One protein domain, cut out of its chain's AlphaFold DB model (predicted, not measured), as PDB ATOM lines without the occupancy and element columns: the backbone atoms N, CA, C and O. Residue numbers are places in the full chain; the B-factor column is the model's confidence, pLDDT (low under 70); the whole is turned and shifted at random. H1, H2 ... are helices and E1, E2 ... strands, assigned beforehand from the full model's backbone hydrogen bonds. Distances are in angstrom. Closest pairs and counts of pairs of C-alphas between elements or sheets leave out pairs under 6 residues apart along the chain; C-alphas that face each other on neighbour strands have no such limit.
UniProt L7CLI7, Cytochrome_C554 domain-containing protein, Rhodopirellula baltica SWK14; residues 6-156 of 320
ATOM      1  N   LEU A   6     187.889 174.984 162.214       91.56
ATOM      2  CA  LEU A   6     188.802 176.082 162.534       91.56
ATOM      3  C   LEU A   6     190.132 175.972 161.773       91.56
ATOM      4  O   LEU A   6     190.600 176.945 161.193       91.56
ATOM      5  N   ALA A   7     190.747 174.784 161.717       93.75
ATOM      6  CA  ALA A   7     191.999 174.612 160.982       93.75
ATOM      7  C   ALA A   7     191.821 174.884 159.480       93.75
ATOM      8  O   ALA A   7     192.707 175.463 158.856       93.75
ATOM      9  N   GLN A   8     190.693 174.480 158.891       93.94
ATOM     10  CA  GLN A   8     190.406 174.733 157.478       93.94
ATOM     11  C   GLN A   8     190.199 176.223 157.206       93.94
ATOM     12  O   GLN A   8     190.773 176.741 156.252       93.94
ATOM     13  N   GLN A   9     189.448 176.908 158.068       92.88
ATOM     14  CA  GLN A   9     189.194 178.343 157.967       92.88
ATOM     15  C   GLN A   9     190.491 179.152 158.097       92.88
ATOM     16  O   GLN A   9     190.782 180.009 157.267       92.88
ATOM     17  N   LEU A  10     191.348 178.817 159.066       94.12
ATOM     18  CA  LEU A  10     192.630 179.501 159.252       94.12
ATOM     19  C   LEU A  10     193.604 179.271 158.092       94.12
ATOM     20  O   LEU A  10     194.329 180.185 157.713       94.12
ATOM     21  N   LEU A  11     193.604 178.078 157.490       95.56
ATOM     22  CA  LEU A  11     194.398 177.816 156.285       95.56
ATOM     23  C   LEU A  11     193.902 178.608 155.065       95.56
ATOM     24  O   LEU A  11     194.706 178.885 154.179       95.56
ATOM     25  N   GLN A  12     192.613 178.954 155.006       93.75
ATOM     26  CA  GLN A  12     192.048 179.800 153.949       93.75
ATOM     27  C   GLN A  12     192.373 181.279 154.177       93.75
ATOM     28  O   GLN A  12     192.787 181.952 153.239       93.75
ATOM     29  N   ASN A  13     192.246 181.761 155.418       91.81
ATOM     30  CA  ASN A  13     192.584 183.140 155.785       91.81
ATOM     31  C   ASN A  13     194.093 183.410 155.666       91.81
ATOM     32  O   ASN A  13     194.510 184.515 155.332       91.81
ATOM     33  N   GLY A  14     194.919 182.393 155.926       92.31
ATOM     34  CA  GLY A  14     196.366 182.401 155.715       92.31
ATOM     35  C   GLY A  14     197.165 183.103 156.810       92.31
ATOM     36  O   GLY A  14     198.216 182.595 157.201       92.31
ATOM     37  N   GLU A  15     196.680 184.225 157.343       94.25
ATOM     38  CA  GLU A  15     197.383 185.012 158.362       94.25
ATOM     39  C   GLU A  15     196.435 185.579 159.434       94.25
ATOM     40  O   GLU A  15     195.236 185.733 159.213       94.25
ATOM     41  N   HIS A  16     196.985 185.888 160.608       92.38
ATOM     42  CA  HIS A  16     196.314 186.596 161.700       92.38
ATOM     43  C   HIS A  16     197.309 187.534 162.387       92.38
ATOM     44  O   HIS A  16     198.411 187.114 162.749       92.38
ATOM     45  N   ASN A  17     196.919 188.793 162.569       91.06
ATOM     46  CA  ASN A  17     197.704 189.768 163.319       91.06
ATOM     47  C   ASN A  17     197.342 189.691 164.799       91.06
ATOM     48  O   ASN A  17     196.165 189.699 165.146       91.06
ATOM     49  N   ASP A  18     198.358 189.641 165.652       87.81
ATOM     50  CA  ASP A  18     198.184 189.703 167.097       87.81
ATOM     51  C   ASP A  18     197.694 191.104 167.504       87.81
ATOM     52  O   ASP A  18     198.381 192.088 167.224       87.81
ATOM     53  N   PRO A  19     196.534 191.243 168.165       85.50
ATOM     54  CA  PRO A  19     196.027 192.554 168.560       85.50
ATOM     55  C   PRO A  19     196.857 193.225 169.668       85.50
ATOM     56  O   PRO A  19     196.726 194.431 169.866       85.50
ATOM     57  N   LEU A  20     197.701 192.480 170.392       83.25
ATOM     58  CA  LEU A  20     198.514 193.012 171.493       83.25
ATOM     59  C   LEU A  20     199.987 193.222 171.123       83.25
ATOM     60  O   LEU A  20     200.745 193.761 171.927       83.25
ATOM     61  N   ARG A  21     200.434 192.794 169.938       80.19
ATOM     62  CA  ARG A  21     201.849 192.859 169.542       80.19
ATOM     63  C   ARG A  21     202.013 193.161 168.067       80.19
ATOM     64  O   ARG A  21     201.189 192.775 167.250       80.19
ATOM     65  N   ASP A  22     203.157 193.734 167.704       80.56
ATOM     66  CA  ASP A  22     203.572 193.815 166.299       80.56
ATOM     67  C   ASP A  22     204.019 192.431 165.792       80.56
ATOM     68  O   ASP A  22     205.211 192.118 165.687       80.56
ATOM     69  N   GLN A  23     203.049 191.538 165.592       84.00
ATOM     70  CA  GLN A  23     203.261 190.153 165.207       84.00
ATOM     71  C   GLN A  23     202.175 189.639 164.275       84.00
ATOM     72  O   GLN A  23     200.987 189.827 164.510       84.00
ATOM     73  N   THR A  24     202.604 188.892 163.259       90.38
ATOM     74  CA  THR A  24     201.706 188.191 162.345       90.38
ATOM     75  C   THR A  24     201.974 186.696 162.413       90.38
ATOM     76  O   THR A  24     203.078 186.224 162.122       90.38
ATOM     77  N   PHE A  25     200.941 185.937 162.754       93.62
ATOM     78  CA  PHE A  25     200.929 184.488 162.657       93.62
ATOM     79  C   PHE A  25     200.522 184.069 161.251       93.62
ATOM     80  O   PHE A  25     199.496 184.505 160.739       93.62
ATOM     81  N   ARG A  26     201.310 183.189 160.633       95.06
ATOM     82  CA  ARG A  26     201.018 182.611 159.317       95.06
ATOM     83  C   ARG A  26     200.663 181.145 159.449       95.06
ATOM     84  O   ARG A  26     201.437 180.379 160.035       95.06
ATOM     85  N   PHE A  27     199.538 180.757 158.867       96.19
ATOM     86  CA  PHE A  27     198.967 179.420 158.940       96.19
ATOM     87  C   PHE A  27     199.249 178.648 157.661       96.19
ATOM     88  O   PHE A  27     198.922 179.079 156.559       96.19
ATOM     89  N   GLN A  28     199.883 177.486 157.793       96.19
ATOM     90  CA  GLN A  28     200.283 176.680 156.646       96.19
ATOM     91  C   GLN A  28     200.083 175.197 156.920       96.19
ATOM     92  O   GLN A  28     200.263 174.708 158.035       96.19
ATOM     93  N   LYS A  29     199.781 174.448 155.860       96.31
ATOM     94  CA  LYS A  29     199.837 172.988 155.888       96.31
ATOM     95  C   LYS A  29     201.215 172.541 155.409       96.31
ATOM     96  O   LYS A  29     201.554 172.750 154.247       96.31
ATOM     97  N   LYS A  30     201.993 171.882 156.270       94.25
ATOM     98  CA  LYS A  30     203.296 171.290 155.904       94.25
ATOM     99  C   LYS A  30     203.339 169.834 156.328       94.25
ATOM    100  O   LYS A  30     203.003 169.523 157.462       94.25
ATOM    101  N   ALA A  31     203.699 168.940 155.406       92.75
ATOM    102  CA  ALA A  31     203.761 167.492 155.653       92.75
ATOM    103  C   ALA A  31     202.501 166.916 156.347       92.75
ATOM    104  O   ALA A  31     202.581 166.022 157.183       92.75
ATOM    105  N   GLY A  32     201.317 167.454 156.027       90.75
ATOM    106  CA  GLY A  32     200.052 167.025 156.633       90.75
ATOM    107  C   GLY A  32     199.767 167.570 158.039       90.75
ATOM    108  O   GLY A  32     198.737 167.210 158.601       90.75
ATOM    109  N   GLN A  33     200.615 168.443 158.584       93.81
ATOM    110  CA  GLN A  33     200.455 169.094 159.887       93.81
ATOM    111  C   GLN A  33     200.017 170.558 159.742       93.81
ATOM    112  O   GLN A  33     200.318 171.201 158.732       93.81
ATOM    113  N   PHE A  34     199.326 171.077 160.765       96.75
ATOM    114  CA  PHE A  34     198.994 172.499 160.872       96.75
ATOM    115  C   PHE A  34     200.198 173.197 161.489       96.75
ATOM    116  O   PHE A  34     200.582 172.889 162.618       96.75
ATOM    117  N   VAL A  35     200.812 174.102 160.742       96.38
ATOM    118  CA  VAL A  35     202.016 174.812 161.162       96.38
ATOM    119  C   VAL A  35     201.702 176.291 161.266       96.38
ATOM    120  O   VAL A  35     201.164 176.885 160.332       96.38
ATOM    121  N   VAL A  36     202.077 176.873 162.399       95.88
ATOM    122  CA  VAL A  36     202.047 178.316 162.627       95.88
ATOM    123  C   VAL A  36     203.473 178.828 162.537       95.88
ATOM    124  O   VAL A  36     204.390 178.207 163.077       95.88
ATOM    125  N   SER A  37     203.676 179.948 161.853       93.44
ATOM    126  CA  SER A  37     204.983 180.596 161.756       93.44
ATOM    127  C   SER A  37     204.910 182.098 161.996       93.44
ATOM    128  O   SER A  37     203.873 182.713 161.773       93.44
ATOM    129  N   THR A  38     206.019 182.666 162.458       89.19
ATOM    130  CA  THR A  38     206.228 184.101 162.700       89.19
ATOM    131  C   THR A  38     207.658 184.460 162.298       89.19
ATOM    132  O   THR A  38     208.543 183.596 162.321       89.19
ATOM    133  N   SER A  39     207.912 185.712 161.927       78.19
ATOM    134  CA  SER A  39     209.282 186.175 161.669       78.19
ATOM    135  C   SER A  39     210.005 186.458 162.989       78.19
ATOM    136  O   SER A  39     209.382 186.935 163.938       78.19
ATOM    137  N   ALA A  40     211.310 186.182 163.071       62.88
ATOM    138  CA  ALA A  40     212.127 186.658 164.190       62.88
ATOM    139  C   ALA A  40     212.057 188.198 164.283       62.88
ATOM    140  O   ALA A  40     211.841 188.883 163.284       62.88
ATOM    141  N   GLY A  41     212.174 188.762 165.484       59.16
ATOM    142  CA  GLY A  41     212.028 190.209 165.694       59.16
ATOM    143  C   GLY A  41     210.592 190.752 165.732       59.16
ATOM    144  O   GLY A  41     210.413 191.887 166.166       59.16
ATOM    145  N   GLN A  42     209.577 189.971 165.337       63.62
ATOM    146  CA  GLN A  42     208.157 190.296 165.553       63.62
ATOM    147  C   GLN A  42     207.702 189.891 166.968       63.62
ATOM    148  O   GLN A  42     208.276 188.978 167.561       63.62
ATOM    149  N   GLY A  43     206.666 190.545 167.505       56.09
ATOM    150  CA  GLY A  43     206.120 190.273 168.844       56.09
ATOM    151  C   GLY A  43     206.356 191.360 169.887       56.09
ATOM    152  O   GLY A  43     205.985 191.162 171.039       56.09
ATOM    153  N   ARG A  44     206.976 192.491 169.531       61.41
ATOM    154  CA  ARG A  44     207.220 193.592 170.477       61.41
ATOM    155  C   ARG A  44     205.897 194.261 170.868       61.41
ATOM    156  O   ARG A  44     205.008 194.394 170.027       61.41
ATOM    157  N   ALA A  45     205.793 194.666 172.136       52.72
ATOM    158  CA  ALA A  45     204.687 195.475 172.646       52.72
ATOM    159  C   ALA A  45     204.488 196.714 171.759       52.72
ATOM    160  O   ALA A  45     205.466 197.353 171.358       52.72
ATOM    161  N   VAL A  46     203.232 197.037 171.443       53.50
ATOM    162  CA  VAL A  46     202.878 198.081 170.459       53.50
ATOM    163  C   VAL A  46     203.235 199.486 170.977       53.50
ATOM    164  O   VAL A  46     203.381 200.439 170.208       53.50
ATOM    165  N   GLU A  47     203.475 199.634 172.283       47.91
ATOM    166  CA  GLU A  47     203.919 200.893 172.875       47.91
ATOM    167  C   GLU A  47     205.435 201.140 172.724       47.91
ATOM    168  O   GLU A  47     206.260 200.629 173.483       47.91
ATOM    169  N   LYS A  48     205.736 202.077 171.809       41.25
ATOM    170  CA  LYS A  48     206.987 202.830 171.545       41.25
ATOM    171  C   LYS A  48     207.857 202.307 170.401       41.25
ATOM    172  O   LYS A  48     208.642 201.395 170.589       41.25
ATOM    173  N   ASN A  49     207.826 203.038 169.279       43.75
ATOM    174  CA  ASN A  49     208.933 203.296 168.340       43.75
ATOM    175  C   ASN A  49     210.055 202.240 168.301       43.75
ATOM    176  O   ASN A  49     211.221 202.558 168.550       43.75
ATOM    177  N   PHE A  50     209.726 201.003 167.944       50.31
ATOM    178  CA  PHE A  50     210.731 200.035 167.526       50.31
ATOM    179  C   PHE A  50     210.794 200.026 166.000       50.31
ATOM    180  O   PHE A  50     209.778 200.116 165.317       50.31
ATOM    181  N   ALA A  51     212.019 200.016 165.471       47.16
ATOM    182  CA  ALA A  51     212.269 199.992 164.037       47.16
ATOM    183  C   ALA A  51     211.584 198.782 163.385       47.16
ATOM    184  O   ALA A  51     211.531 197.709 163.990       47.16
ATOM    185  N   ALA A  52     211.100 198.967 162.153       49.66
ATOM    186  CA  ALA A  52     210.476 197.918 161.355       49.66
ATOM    187  C   ALA A  52     211.324 196.627 161.357       49.66
ATOM    188  O   ALA A  52     212.560 196.715 161.326       49.66
ATOM    189  N   PRO A  53     210.692 195.439 161.384       51.50
ATOM    190  CA  PRO A  53     211.407 194.169 161.410       51.50
ATOM    191  C   PRO A  53     212.424 194.082 160.264       51.50
ATOM    192  O   PRO A  53     212.137 194.424 159.116       51.50
ATOM    193  N   SER A  54     213.639 193.635 160.592       49.38
ATOM    194  CA  SER A  54     214.720 193.421 159.624       49.38
ATOM    195  C   SER A  54     214.249 192.501 158.493       49.38
ATOM    196  O   SER A  54     213.751 191.405 158.751       49.38
ATOM    197  N   ALA A  55     214.472 192.906 157.240       52.47
ATOM    198  CA  ALA A  55     214.096 192.153 156.038       52.47
ATOM    199  C   ALA A  55     214.729 190.741 155.940       52.47
ATOM    200  O   ALA A  55     214.328 189.959 155.085       52.47
ATOM    201  N   ASN A  56     215.679 190.403 156.825       53.09
ATOM    202  CA  ASN A  56     216.374 189.112 156.890       53.09
ATOM    203  C   ASN A  56     216.102 188.326 158.188       53.09
ATOM    204  O   ASN A  56     216.929 187.516 158.610       53.09
ATOM    205  N   ALA A  57     214.980 188.567 158.863       60.38
ATOM    206  CA  ALA A  57     214.679 187.860 160.099       60.38
ATOM    207  C   ALA A  57     214.280 186.390 159.861       60.38
ATOM    208  O   ALA A  57     213.340 186.092 159.123       60.38
ATOM    209  N   SER A  58     214.981 185.460 160.516       67.88
ATOM    210  CA  SER A  58     214.724 184.018 160.431       67.88
ATOM    211  C   SER A  58     213.280 183.672 160.807       67.88
ATOM    212  O   SER A  58     212.800 184.054 161.871       67.88
ATOM    213  N   THR A  59     212.577 182.916 159.963       79.12
ATOM    214  CA  THR A  59     211.233 182.418 160.288       79.12
ATOM    215  C   THR A  59     211.312 181.332 161.358       79.12
ATOM    216  O   THR A  59     212.050 180.359 161.205       79.12
ATOM    217  N   VAL A  60     210.504 181.458 162.409       86.50
ATOM    218  CA  VAL A  60     210.306 180.407 163.415       86.50
ATOM    219  C   VAL A  60     208.936 179.781 163.204       86.50
ATOM    220  O   VAL A  60     207.992 180.458 162.795       86.50
ATOM    221  N   SER A  61     208.815 178.476 163.445       92.06
ATOM    222  CA  SER A  61     207.562 177.749 163.241       92.06
ATOM    223  C   SER A  61     207.338 176.650 164.265       92.06
ATOM    224  O   SER A  61     208.288 175.986 164.677       92.06
ATOM    225  N   VAL A  62     206.073 176.403 164.592       93.81
ATOM    226  CA  VAL A  62     205.634 175.340 165.501       93.81
ATOM    227  C   VAL A  62     204.493 174.542 164.877       93.81
ATOM    228  O   VAL A  62     203.679 175.075 164.122       93.81
ATOM    229  N   SER A  63     204.439 173.244 165.180       95.19
ATOM    230  CA  SER A  63     203.337 172.377 164.750       95.19
ATOM    231  C   SER A  63     202.240 172.374 165.808       95.19
ATOM    232  O   SER A  63     202.451 171.864 166.907       95.19
ATOM    233  N   VAL A  64     201.071 172.911 165.470       95.94
ATOM    234  CA  VAL A  64     199.890 172.885 166.341       95.94
ATOM    235  C   VAL A  64     199.138 171.587 166.087       95.94
ATOM    236  O   VAL A  64     198.652 171.311 164.986       95.94
ATOM    237  N   ASN A  65     199.053 170.757 167.115       93.12
ATOM    238  CA  ASN A  65     198.520 169.403 167.025       93.12
ATOM    239  C   ASN A  65     197.250 169.201 167.859       93.12
ATOM    240  O   ASN A  65     196.426 168.356 167.486       93.12
ATOM    241  N   TRP A  66     197.004 170.046 168.862       92.75
ATOM    242  CA  TRP A  66     195.827 169.979 169.731       92.75
ATOM    243  C   TRP A  66     194.930 171.204 169.585       92.75
ATOM    244  O   TRP A  66     195.381 172.279 169.200       92.75
ATOM    245  N   LEU A  67     193.647 171.005 169.873       92.88
ATOM    246  CA  LEU A  67     192.636 172.049 169.963       92.88
ATOM    247  C   LEU A  67     191.773 171.718 171.181       92.88
ATOM    248  O   LEU A  67     191.206 170.626 171.226       92.88
ATOM    249  N   LEU A  68     191.762 172.601 172.175       92.00
ATOM    250  CA  LEU A  68     191.027 172.429 173.429       92.00
ATOM    251  C   LEU A  68     189.813 173.350 173.452       92.00
ATOM    252  O   LEU A  68     189.863 174.440 172.898       92.00
ATOM    253  N   GLY A  69     188.751 172.911 174.127       88.38
ATOM    254  CA  GLY A  69     187.469 173.613 174.186       88.38
ATOM    255  C   GLY A  69     186.406 172.974 173.289       88.38
ATOM    256  O   GLY A  69     186.697 172.459 172.208       88.38
ATOM    257  N   SER A  70     185.154 172.982 173.757       80.56
ATOM    258  CA  SER A  70     184.018 172.355 173.065       80.56
ATOM    259  C   SER A  70     183.584 173.095 171.796       80.56
ATOM    260  O   SER A  70     182.823 172.541 171.013       80.56
ATOM    261  N   GLY A  71     184.037 174.338 171.597       82.31
ATOM    262  CA  GLY A  71     183.517 175.236 170.559       82.31
ATOM    263  C   GLY A  71     182.260 176.007 170.964       82.31
ATOM    264  O   GLY A  71     181.908 176.963 170.290       82.31
ATOM    265  N   THR A  72     181.631 175.664 172.093       84.75
ATOM    266  CA  THR A  72     180.451 176.377 172.621       84.75
ATOM    267  C   THR A  72     180.800 177.749 173.199       84.75
ATOM    268  O   THR A  72     179.978 178.652 173.181       84.75
ATOM    269  N   HIS A  73     182.023 177.906 173.715       88.44
ATOM    270  CA  HIS A  73     182.516 179.178 174.257       88.44
ATOM    271  C   HIS A  73     183.765 179.635 173.515       88.44
ATOM    272  O   HIS A  73     183.805 180.734 172.974       88.44
ATOM    273  N   ALA A  74     184.784 178.777 173.475       92.19
ATOM    274  CA  ALA A  74     186.026 179.045 172.773       92.19
ATOM    275  C   ALA A  74     186.746 177.750 172.388       92.19
ATOM    276  O   ALA A  74     186.460 176.672 172.929       92.19
ATOM    277  N   GLN A  75     187.700 177.876 171.469       94.06
ATOM    278  CA  GLN A  75     188.691 176.859 171.161       94.06
ATOM    279  C   GLN A  75     190.100 177.455 171.156       94.06
ATOM    280  O   GLN A  75     190.394 178.378 170.394       94.06
ATOM    281  N   THR A  76     190.982 176.870 171.964       95.31
ATOM    282  CA  THR A  76     192.381 177.280 172.110       95.31
ATOM    283  C   THR A  76     193.297 176.202 171.525       95.31
ATOM    284  O   THR A  76     193.288 175.052 171.984       95.31
ATOM    285  N   PRO A  77     194.084 176.511 170.486       96.12
ATOM    286  CA  PRO A  77     195.051 175.577 169.931       96.12
ATOM    287  C   PRO A  77     196.293 175.436 170.814       96.12
ATOM    288  O   PRO A  77     196.769 176.408 171.399       96.12
ATOM    289  N   LEU A  78     196.877 174.234 170.835       95.62
ATOM    290  CA  LEU A  78     198.155 173.969 171.501       95.62
ATOM    291  C   LEU A  78     199.147 173.277 170.559       95.62
ATOM    292  O   LEU A  78     198.782 172.418 169.743       95.62
ATOM    293  N   ALA A  79     200.425 173.603 170.731       95.94
ATOM    294  CA  ALA A  79     201.549 172.889 170.134       95.94
ATOM    295  C   ALA A  79     202.278 172.107 171.230       95.94
ATOM    296  O   ALA A  79     203.027 172.690 172.007       95.94
ATOM    297  N   ILE A  80     202.049 170.797 171.320       94.56
ATOM    298  CA  ILE A  80     202.634 169.941 172.364       94.56
ATOM    299  C   ILE A  80     203.603 168.942 171.733       94.56
ATOM    300  O   ILE A  80     203.299 168.334 170.707       94.56
ATOM    301  N   HIS A  81     204.769 168.735 172.336       92.62
ATOM    302  CA  HIS A  81     205.694 167.695 171.888       92.62
ATOM    303  C   HIS A  81     205.131 166.294 172.152       92.62
ATOM    304  O   HIS A  81     204.454 166.070 173.148       92.62
ATOM    305  N   ASN A  82     205.422 165.327 171.278       90.38
ATOM    306  CA  ASN A  82     204.844 163.979 171.373       90.38
ATOM    307  C   ASN A  82     205.198 163.238 172.672       90.38
ATOM    308  O   ASN A  82     204.482 162.327 173.055       90.38
ATOM    309  N   ASP A  83     206.290 163.589 173.348       90.56
ATOM    310  CA  ASP A  83     206.646 163.030 174.660       90.56
ATOM    311  C   ASP A  83     205.909 163.717 175.829       90.56
ATOM    312  O   ASP A  83     206.024 163.290 176.976       90.56
ATOM    313  N   GLY A  84     205.138 164.772 175.547       91.88
ATOM    314  CA  GLY A  84     204.445 165.593 176.535       91.88
ATOM    315  C   GLY A  84     205.383 166.393 177.441       91.88
ATOM    316  O   GLY A  84     204.927 166.890 178.463       91.88
ATOM    317  N   SER A  85     206.676 166.498 177.109       92.81
ATOM    318  CA  SER A  85     207.687 167.150 177.956       92.81
ATOM    319  C   SER A  85     207.592 168.673 177.960       92.81
ATOM    320  O   SER A  85     208.026 169.325 178.907       92.81
ATOM    321  N   ARG A  86     207.059 169.238 176.875       93.62
ATOM    322  CA  ARG A  86     206.923 170.674 176.664       93.62
ATOM    323  C   ARG A  86     205.796 170.967 175.687       93.62
ATOM    324  O   ARG A  86     205.499 170.162 174.797       93.62
ATOM    325  N   GLY A  87     205.212 172.146 175.813       95.19
ATOM    326  CA  GLY A  87     204.184 172.625 174.905       95.19
ATOM    327  C   GLY A  87     204.099 174.140 174.855       95.19
ATOM    328  O   GLY A  87     204.875 174.848 175.492       95.19
ATOM    329  N   ILE A  88     203.159 174.620 174.055       95.38
ATOM    330  CA  ILE A  88     202.830 176.033 173.919       95.38
ATOM    331  C   ILE A  88     201.317 176.142 173.812       95.38
ATOM    332  O   ILE A  88     200.712 175.508 172.941       95.38
ATOM    333  N   GLU A  89     200.724 176.948 174.679       95.88
ATOM    334  CA  GLU A  89     199.359 177.430 174.525       95.88
ATOM    335  C   GLU A  89     199.391 178.648 173.609       95.88
ATOM    336  O   GLU A  89     200.136 179.592 173.878       95.88
ATOM    337  N   MET A  90     198.664 178.608 172.490       95.25
ATOM    338  CA  MET A  90     198.700 179.707 171.525       95.25
ATOM    339  C   MET A  90     198.080 180.974 172.130       95.25
ATOM    340  O   MET A  90     197.099 180.892 172.866       95.25
ATOM    341  N   ARG A  91     198.621 182.146 171.771       92.56
ATOM    342  CA  ARG A  91     198.112 183.457 172.229       92.56
ATOM    343  C   ARG A  91     196.752 183.836 171.658       92.56
ATOM    344  O   ARG A  91     196.140 184.787 172.116       92.56
ATOM    345  N   TRP A  92     196.281 183.107 170.662       94.31
ATOM    346  CA  TRP A  92     195.006 183.351 170.016       94.31
ATOM    347  C   TRP A  92     194.071 182.161 170.218       94.31
ATOM    348  O   TRP A  92     194.493 181.002 170.220       94.31
ATOM    349  N   SER A  93     192.789 182.468 170.357       95.38
ATOM    350  CA  SER A  93     191.686 181.521 170.468       95.38
ATOM    351  C   SER A  93     190.556 181.944 169.532       95.38
ATOM    352  O   SER A  93     190.415 183.119 169.195       95.38
ATOM    353  N   SER A  94     189.759 180.975 169.093       94.75
ATOM    354  CA  SER A  94     188.479 181.244 168.431       94.75
ATOM    355  C   SER A  94     187.390 181.286 169.493       94.75
ATOM    356  O   SER A  94     187.380 180.420 170.368       94.75
ATOM    357  N   PHE A  95     186.496 182.269 169.427       92.44
ATOM    358  CA  PHE A  95     185.388 182.437 170.364       92.44
ATOM    359  C   PHE A  95     184.058 182.196 169.654       92.44
ATOM    360  O   PHE A  95     183.904 182.495 168.471       92.44
ATOM    361  N   HIS A  96     183.099 181.610 170.360       87.44
ATOM    362  CA  HIS A  96     181.789 181.317 169.794       87.44
ATOM    363  C   HIS A  96     181.065 182.611 169.401       87.44
ATOM    364  O   HIS A  96     180.985 183.550 170.189       87.44
ATOM    365  N   GLY A  97     180.509 182.641 168.187       82.94
ATOM    366  CA  GLY A  97     179.825 183.817 167.645       82.94
ATOM    367  C   GLY A  97     180.758 184.914 167.124       82.94
ATOM    368  O   GLY A  97     180.265 185.868 166.528       82.94
ATOM    369  N   ASP A  98     182.077 184.766 167.286       81.38
ATOM    370  CA  ASP A  98     183.079 185.649 166.696       81.38
ATOM    371  C   ASP A  98     183.643 185.024 165.412       81.38
ATOM    372  O   ASP A  98     184.038 183.855 165.375       81.38
ATOM    373  N   SER A  99     183.653 185.796 164.327       78.00
ATOM    374  CA  SER A  99     184.257 185.379 163.060       78.00
ATOM    375  C   SER A  99     185.777 185.543 163.046       78.00
ATOM    376  O   SER A  99     186.440 184.986 162.165       78.00
ATOM    377  N   GLU A 100     186.324 186.311 163.988       86.31
ATOM    378  CA  GLU A 100     187.746 186.597 164.108       86.31
ATOM    379  C   GLU A 100     188.382 185.851 165.292       86.31
ATOM    380  O   GLU A 100     187.723 185.324 166.189       86.31
ATOM    381  N   LEU A 101     189.711 185.745 165.256       93.06
ATOM    382  CA  LEU A 101     190.482 185.247 166.388       93.06
ATOM    383  C   LEU A 101     190.725 186.385 167.373       93.06
ATOM    384  O   LEU A 101     191.029 187.505 166.962       93.06
ATOM    385  N   ASN A 102     190.698 186.069 168.664       91.75
ATOM    386  CA  ASN A 102     191.028 187.020 169.718       91.75
ATOM    387  C   ASN A 102     192.045 186.427 170.697       91.75
ATOM    388  O   ASN A 102     192.410 185.252 170.604       91.75
ATOM    389  N   VAL A 103     192.518 187.238 171.635       91.94
ATOM    390  CA  VAL A 103     193.546 186.853 172.603       91.94
ATOM    391  C   VAL A 103     193.028 185.736 173.509       91.94
ATOM    392  O   VAL A 103     191.947 185.837 174.090       91.94
ATOM    393  N   THR A 104     193.810 184.667 173.640       93.62
ATOM    394  CA  THR A 104     193.561 183.577 174.588       93.62
ATOM    395  C   THR A 104     193.477 184.150 176.006       93.62
ATOM    396  O   THR A 104     194.340 184.942 176.386       93.62
ATOM    397  N   PRO A 105     192.471 183.772 176.814       89.12
ATOM    398  CA  PRO A 105     192.325 184.313 178.161       89.12
ATOM    399  C   PRO A 105     193.586 184.141 179.013       89.12
ATOM    400  O   PRO A 105     194.266 183.125 178.911       89.12
ATOM    401  N   ASP A 106     193.865 185.121 179.874       85.00
ATOM    402  CA  ASP A 106     195.056 185.179 180.735       85.00
ATOM    403  C   ASP A 106     196.403 185.282 179.963       85.00
ATOM    404  O   ASP A 106     197.473 185.118 180.553       85.00
ATOM    405  N   HIS A 107     196.390 185.577 178.650       86.19
ATOM    406  CA  HIS A 107     197.599 185.907 177.879       86.19
ATOM    407  C   HIS A 107     197.774 187.421 177.783       86.19
ATOM    408  O   HIS A 107     197.275 188.068 176.864       86.19
ATOM    409  N   ASP A 108     198.517 187.978 178.736       72.62
ATOM    410  CA  ASP A 108     198.883 189.394 178.740       72.62
ATOM    411  C   ASP A 108     199.757 189.775 177.528       72.62
ATOM    412  O   ASP A 108     200.282 188.938 176.791       72.62
ATOM    413  N   GLU A 109     200.006 191.075 177.360       68.38
ATOM    414  CA  GLU A 109     200.866 191.614 176.300       68.38
ATOM    415  C   GLU A 109     202.283 190.991 176.302       68.38
ATOM    416  O   GLU A 109     202.886 190.847 175.246       68.38
ATOM    417  N   TYR A 110     202.803 190.554 177.461       65.50
ATOM    418  CA  TYR A 110     204.222 190.278 177.761       65.50
ATOM    419  C   TYR A 110     205.186 191.262 177.068       65.50
ATOM    420  O   TYR A 110     205.671 191.036 175.961       65.50
ATOM    421  N   LYS A 111     205.540 192.344 177.771       67.31
ATOM    422  CA  LYS A 111     206.382 193.431 177.230       67.31
ATOM    423  C   LYS A 111     207.802 193.002 176.839       67.31
ATOM    424  O   LYS A 111     208.467 193.695 176.073       67.31
ATOM    425  N   THR A 112     208.270 191.871 177.362       69.62
ATOM    426  CA  THR A 112     209.590 191.290 177.099       69.62
ATOM    427  C   THR A 112     209.459 189.784 176.920       69.62
ATOM    428  O   THR A 112     208.856 189.125 177.764       69.62
ATOM    429  N   PHE A 113     210.052 189.245 175.858       75.94
ATOM    430  CA  PHE A 113     210.116 187.810 175.572       75.94
ATOM    431  C   PHE A 113     211.392 187.507 174.776       75.94
ATOM    432  O   PHE A 113     211.979 188.400 174.155       75.94
ATOM    433  N   ALA A 114     211.830 186.254 174.787       77.12
ATOM    434  CA  ALA A 114     212.985 185.820 174.017       77.12
ATOM    435  C   ALA A 114     212.603 185.609 172.541       77.12
ATOM    436  O   ALA A 114     211.850 184.692 172.193       77.12
ATOM    437  N   GLU A 115     213.136 186.453 171.653       77.88
ATOM    438  CA  GLU A 115     212.911 186.339 170.210       77.88
ATOM    439  C   GLU A 115     213.370 184.974 169.674       77.88
ATOM    440  O   GLU A 115     214.384 184.411 170.086       77.88
ATOM    441  N   GLY A 116     212.605 184.430 168.729       77.62
ATOM    442  CA  GLY A 116     212.898 183.147 168.093       77.62
ATOM    443  C   GLY A 116     212.669 181.911 168.973       77.62
ATOM    444  O   GLY A 116     213.004 180.798 168.567       77.62
ATOM    445  N   THR A 117     212.083 182.081 170.159       81.69
ATOM    446  CA  THR A 117     211.733 180.990 171.080       81.69
ATOM    447  C   THR A 117     210.227 180.677 171.046       81.69
ATOM    448  O   THR A 117     209.448 181.432 170.454       81.69
ATOM    449  N   PRO A 118     209.772 179.583 171.691       83.94
ATOM    450  CA  PRO A 118     208.350 179.283 171.883       83.94
ATOM    451  C   PRO A 118     207.482 180.438 172.410       83.94
ATOM    452  O   PRO A 118     206.311 180.514 172.041       83.94
ATOM    453  N   GLU A 119     208.045 181.361 173.197       84.50
ATOM    454  CA  GLU A 119     207.340 182.534 173.747       84.50
ATOM    455  C   GLU A 119     206.763 183.455 172.661       84.50
ATOM    456  O   GLU A 119     205.810 184.201 172.899       84.50
ATOM    457  N   CYS A 120     207.300 183.376 171.438       85.69
ATOM    458  CA  CYS A 120     206.760 184.102 170.295       85.69
ATOM    459  C   CYS A 120     205.321 183.666 169.974       85.69
ATOM    460  O   CYS A 120     204.558 184.474 169.461       85.69
ATOM    461  N   PHE A 121     204.922 182.429 170.279       90.44
ATOM    462  CA  PHE A 121     203.619 181.877 169.877       90.44
ATOM    463  C   PHE A 121     202.548 181.928 170.973       90.44
ATOM    464  O   PHE A 121     201.364 181.778 170.673       90.44
ATOM    465  N   GLY A 122     202.949 182.151 172.223       90.94
ATOM    466  CA  GLY A 122     202.058 182.195 173.378       90.94
ATOM    467  C   GLY A 122     202.776 181.731 174.638       90.94
ATOM    468  O   GLY A 122     203.986 181.925 174.755       90.94
ATOM    469  N   ARG A 123     202.042 181.128 175.573       91.81
ATOM    470  CA  ARG A 123     202.562 180.707 176.879       91.81
ATOM    471  C   ARG A 123     203.299 179.365 176.760       91.81
ATOM    472  O   ARG A 123     202.657 178.357 176.444       91.81
ATOM    473  N   PRO A 124     204.625 179.308 176.997       92.81
ATOM    474  CA  PRO A 124     205.339 178.042 177.085       92.81
ATOM    475  C   PRO A 124     204.833 177.230 178.278       92.81
ATOM    476  O   PRO A 124     204.503 177.790 179.320       92.81
ATOM    477  N   MET A 125     204.794 175.915 178.116       94.31
ATOM    478  CA  MET A 125     204.345 174.967 179.130       94.31
ATOM    479  C   MET A 125     205.401 173.887 179.320       94.31
ATOM    480  O   MET A 125     205.918 173.344 178.334       94.31
ATOM    481  N   ASP A 126     205.696 173.548 180.571       94.44
ATOM    482  CA  ASP A 126     206.484 172.364 180.899       94.44
ATOM    483  C   ASP A 126     205.624 171.080 180.900       94.44
ATOM    484  O   ASP A 126     204.448 171.078 180.525       94.44
ATOM    485  N   ALA A 127     206.215 169.949 181.288       92.56
ATOM    486  CA  ALA A 127     205.523 168.662 181.304       92.56
ATOM    487  C   ALA A 127     204.329 168.619 182.277       92.56
ATOM    488  O   ALA A 127     203.345 167.917 182.021       92.56
ATOM    489  N   MET A 128     204.417 169.332 183.402       91.81
ATOM    490  CA  MET A 128     203.353 169.408 184.399       91.81
ATOM    491  C   MET A 128     202.224 170.307 183.893       91.81
ATOM    492  O   MET A 128     201.061 169.901 183.949       91.81
ATOM    493  N   ASP A 129     202.563 171.462 183.321       92.94
ATOM    494  CA  ASP A 129     201.609 172.389 182.711       92.94
ATOM    495  C   ASP A 129     200.818 171.723 181.583       92.94
ATOM    496  O   ASP A 129     199.588 171.771 181.577       92.94
ATOM    497  N   VAL A 130     201.505 171.032 180.662       93.69
ATOM    498  CA  VAL A 130     200.872 170.299 179.553       93.69
ATOM    499  C   VAL A 130     199.828 169.318 180.080       93.69
ATOM    500  O   VAL A 130     198.708 169.261 179.572       93.69
ATOM    501  N   ARG A 131     200.180 168.544 181.111       91.44
ATOM    502  CA  ARG A 131     199.301 167.520 181.689       91.44
ATOM    503  C   ARG A 131     198.133 168.125 182.456       91.44
ATOM    504  O   ARG A 131     197.022 167.612 182.339       91.44
ATOM    505  N   SER A 132     198.375 169.204 183.193       89.75
ATOM    506  CA  SER A 132     197.334 169.966 183.885       89.75
ATOM    507  C   SER A 132     196.322 170.543 182.886       89.75
ATOM    508  O   SER A 132     195.116 170.330 183.024       89.75
ATOM    509  N   CYS A 133     196.819 171.163 181.811       89.44
ATOM    510  CA  CYS A 133     196.020 171.781 180.755       89.44
ATOM    511  C   CYS A 133     195.090 170.770 180.061       89.44
ATOM    512  O   CYS A 133     193.872 170.946 180.027       89.44
ATOM    513  N   ILE A 134     195.634 169.659 179.557       91.00
ATOM    514  CA  ILE A 134     194.832 168.667 178.819       91.00
ATOM    515  C   ILE A 134     194.004 167.753 179.732       91.00
ATOM    516  O   ILE A 134     193.037 167.142 179.271       91.00
ATOM    517  N   GLY A 135     194.374 167.631 181.011       91.12
ATOM    518  CA  GLY A 135     193.745 166.717 181.969       91.12
ATOM    519  C   GLY A 135     192.290 167.057 182.291       91.12
ATOM    520  O   GLY A 135     191.517 166.167 182.660       91.12
ATOM    521  N   CYS A 136     191.897 168.319 182.099       91.75
ATOM    522  CA  CYS A 136     190.508 168.761 182.234       91.75
ATOM    523  C   CYS A 136     189.650 168.425 181.001       91.75
ATOM    524  O   CYS A 136     188.436 168.300 181.105       91.75
ATOM    525  N   HIS A 137     190.278 168.233 179.837       92.19
ATOM    526  CA  HIS A 137     189.614 167.998 178.548       92.19
ATOM    527  C   HIS A 137     189.791 166.562 178.030       92.19
ATOM    528  O   HIS A 137     189.648 166.297 176.834       92.19
ATOM    529  N   SER A 138     190.126 165.627 178.917       93.00
ATOM    530  CA  SER A 138     190.442 164.241 178.569       93.00
ATOM    531  C   SER A 138     189.879 163.278 179.604       93.00
ATOM    532  O   SER A 138     189.830 163.586 180.790       93.00
ATOM    533  N   THR A 139     189.520 162.075 179.164       93.88
ATOM    534  CA  THR A 139     189.127 160.969 180.042       93.88
ATOM    535  C   THR A 139     190.368 160.281 180.587       93.88
ATOM    536  O   THR A 139     190.448 159.981 181.774       93.88
ATOM    537  N   VAL A 140     191.354 160.054 179.714       91.88
ATOM    538  CA  VAL A 140     192.616 159.394 180.052       91.88
ATOM    539  C   VAL A 140     193.758 160.155 179.404       91.88
ATOM    540  O   VAL A 140     193.770 160.344 178.188       91.88
ATOM    541  N   VAL A 141     194.740 160.530 180.221       91.88
ATOM    542  CA  VAL A 141     196.031 161.059 179.776       91.88
ATOM    543  C   VAL A 141     197.100 160.012 180.108       91.88
ATOM    544  O   VAL A 141     197.205 159.614 181.269       91.88
ATOM    545  N   PRO A 142     197.899 159.544 179.134       91.00
ATOM    546  CA  PRO A 142     198.891 158.501 179.373       91.00
ATOM    547  C   PRO A 142     199.990 158.994 180.329       91.00
ATOM    548  O   PRO A 142     200.489 160.110 180.145       91.00
ATOM    549  N   PRO A 143     200.403 158.214 181.345       88.69
ATOM    550  CA  PRO A 143     201.490 158.607 182.238       88.69
ATOM    551  C   PRO A 143     202.846 158.581 181.510       88.69
ATOM    552  O   PRO A 143     203.012 157.820 180.555       88.69
ATOM    553  N   PRO A 144     203.851 159.360 181.951       83.81
ATOM    554  CA  PRO A 144     205.206 159.219 181.427       83.81
ATOM    555  C   PRO A 144     205.739 157.792 181.670       83.81
ATOM    556  O   PRO A 144     205.395 157.190 182.690       83.81
ATOM    557  N   PRO A 145     206.585 157.236 180.781       89.56
ATOM    558  CA  PRO A 145     207.149 157.841 179.571       89.56
ATOM    559  C   PRO A 145     206.299 157.608 178.306       89.56
ATOM    560  O   PRO A 145     206.807 157.757 177.196       89.56
ATOM    561  N   ILE A 146     205.032 157.195 178.434       90.81
ATOM    562  CA  ILE A 146     204.180 156.919 177.271       90.81
ATOM    563  C   ILE A 146     203.950 158.235 176.506       90.81
ATOM    564  O   ILE A 146     203.508 159.213 177.119       90.81
ATOM    565  N   PRO A 147     204.216 158.274 175.185       90.62
ATOM    566  CA  PRO A 147     204.004 159.464 174.371       90.62
ATOM    567  C   PRO A 147     202.575 159.991 174.491       90.62
ATOM    568  O   PRO A 147     201.621 159.213 174.507       90.62
ATOM    569  N   LEU A 148     202.420 161.309 174.525       90.75
ATOM    570  CA  LEU A 148     201.137 161.986 174.469       90.75
ATOM    571  C   LEU A 148     200.718 162.173 173.005       90.75
ATOM    572  O   LEU A 148     201.149 163.097 172.317       90.75
ATOM    573  N   THR A 149     199.873 161.265 172.522       89.25
ATOM    574  CA  THR A 149     199.389 161.233 171.137       89.25
ATOM    575  C   THR A 149     197.895 160.923 171.112       89.25
ATOM    576  O   THR A 149     197.387 160.336 172.070       89.25
ATOM    577  N   PRO A 150     197.175 161.218 170.015       84.62
ATOM    578  CA  PRO A 150     195.767 160.841 169.886       84.62
ATOM    579  C   PRO A 150     195.482 159.336 170.038       84.62
ATOM    580  O   PRO A 150     194.340 158.964 170.267       84.62
ATOM    581  N   GLN A 151     196.487 158.463 169.887       89.56
ATOM    582  CA  GLN A 151     196.349 157.007 170.024       89.56
ATOM    583  C   GLN A 151     196.504 156.520 171.467       89.56
ATOM    584  O   GLN A 151     196.064 155.423 171.798       89.56
ATOM    585  N   THR A 152     197.167 157.304 172.312       91.75
ATOM    586  CA  THR A 152     197.524 156.931 173.686       91.75
ATOM    587  C   THR A 152     196.696 157.672 174.730       91.75
ATOM    588  O   THR A 152     196.813 157.376 175.916       91.75
ATOM    589  N   MET A 153     195.849 158.611 174.305       91.25
ATOM    590  CA  MET A 153     194.913 159.327 175.162       91.25
ATOM    591  C   MET A 153     193.469 159.154 174.701       91.25
ATOM    592  O   MET A 153     193.204 158.869 173.535       91.25
ATOM    593  N   ILE A 154     192.537 159.398 175.617       92.69
ATOM    594  CA  ILE A 154     191.106 159.453 175.321       92.69
ATOM    595  C   ILE A 154     190.658 160.892 175.559       92.69
ATOM    596  O   ILE A 154     190.640 161.352 176.702       92.69
ATOM    597  N   ALA A 155     190.352 161.606 174.476       90.88
ATOM    598  CA  ALA A 155     189.881 162.988 174.521       90.88
ATOM    599  C   ALA A 155     188.447 163.088 175.066       90.88
ATOM    600  O   ALA A 155     187.703 162.108 175.037       90.88
ATOM    601  N   ASN A 156     188.071 164.298 175.490       90.69
ATOM    602  CA  ASN A 156     186.800 164.647 176.131       90.69
ATOM    603  C   ASN A 156     186.598 163.980 177.495       90.69
ATOM    604  O   ASN A 156     187.264 163.006 177.837       90.69
TER     605      ASN A 156
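Overview. This is residues 6 to 156 of the 320 residues of the protein "Cytochrome_C554 domain-containing protein" of Rhodopirellula baltica SWK14 (UniProt L7CLI7). Two sheets stand partly face to face as a sandwich, E1 to E4 in one and E5 to E10 in the other, their strands crossed at 83 degrees. H1 packs on the first sheet and H2 on the second; the long axis runs from the loop of residues 40 to 58 to E11. The printed part has 151 residues with two named helices and eleven named strands, in the order H1, E1 to E10, H2, E11; its class is mixed, helices and strands, with 70 residues in named elements, under half. The first sheet runs E1, E2, E3, E4, antiparallel; the second is branched, its neighbour pairs antiparallel. The whole is compact, radius of gyration of the C-alphas 15.7 A, and spans 48 by 35 by 31 A.

Arrangement. Begin at H1, residues 6 to 13, then find E1, 15 to 17, E2, 24 to 30, E3, 33 to 39, and E4, 59 to 64, a strongly twisted meander, each strand the antiparallel neighbour of the one before. Look for N 16 and O 25, 2.9 A, N 28 and O 35, 2.9 A, and N 62 and O 36, 2.9 A, within hydrogen-bond range. H1 is on this sheet at a height over the sheet of 8.2 A, over E2 and only just not over E3, on which 2 of its C-alphas fall; its closest C-alphas to E2 are Leu 11 and Phe 27, 5.5 A. E4 runs on into E5, residues 66 to 68, at 64 degrees. E5, E6, residues 74 to 80, and E7, 86 to 90, form a second meander, with N 68 and O 76 at 2.9 A and N 79 and O 88 at 2.9 A. E7 runs on into E8, residues 92 to 95, at 54 degrees. E5 lies on one side of E6, E7 and E8 on the other side; N 75 and O 94 are 2.8 A apart. E9, residues 101 to 103, is E8's neighbour, with N 93 and O 102 at 2.8 A, and E10, 122 to 126, is E7's, with N 87 and O 125 at 2.9 A. Between the sheets, the closest C-alphas of E4 and E6 are Val 64 and Ala 79, 4.1 A. H2, residues 127 to 135, is on the branched sheet, which H1 only grazes; Arg 86 and Ala 127 are the closest C-alphas of E7 and H2, 5.2 A. E11, residues 138 to 140, pairs with no named strand. In H1 and H2 every O i to N i+4 pair is within hydrogen-bond range.

Along the chain. Find C-alpha 6, where H1 begins, at (188.802, 176.082, 162.534). E3 measures 19.3 A, E6 18.9 A, E2 18.2 A, E4 16.0 A and H2 12.0 A; E11 ends at C-alpha 140, (192.616, 159.394, 180.052).

Size, cuts and confidence. The C-alphas of Asn 49 and Val 140 are the two farthest apart, 48.3 A. The printed part has no cut; the links E3 to E4 and E9 to E10 are long. Residues 40 to 58 and 109 to 112 have pLDDT under 70.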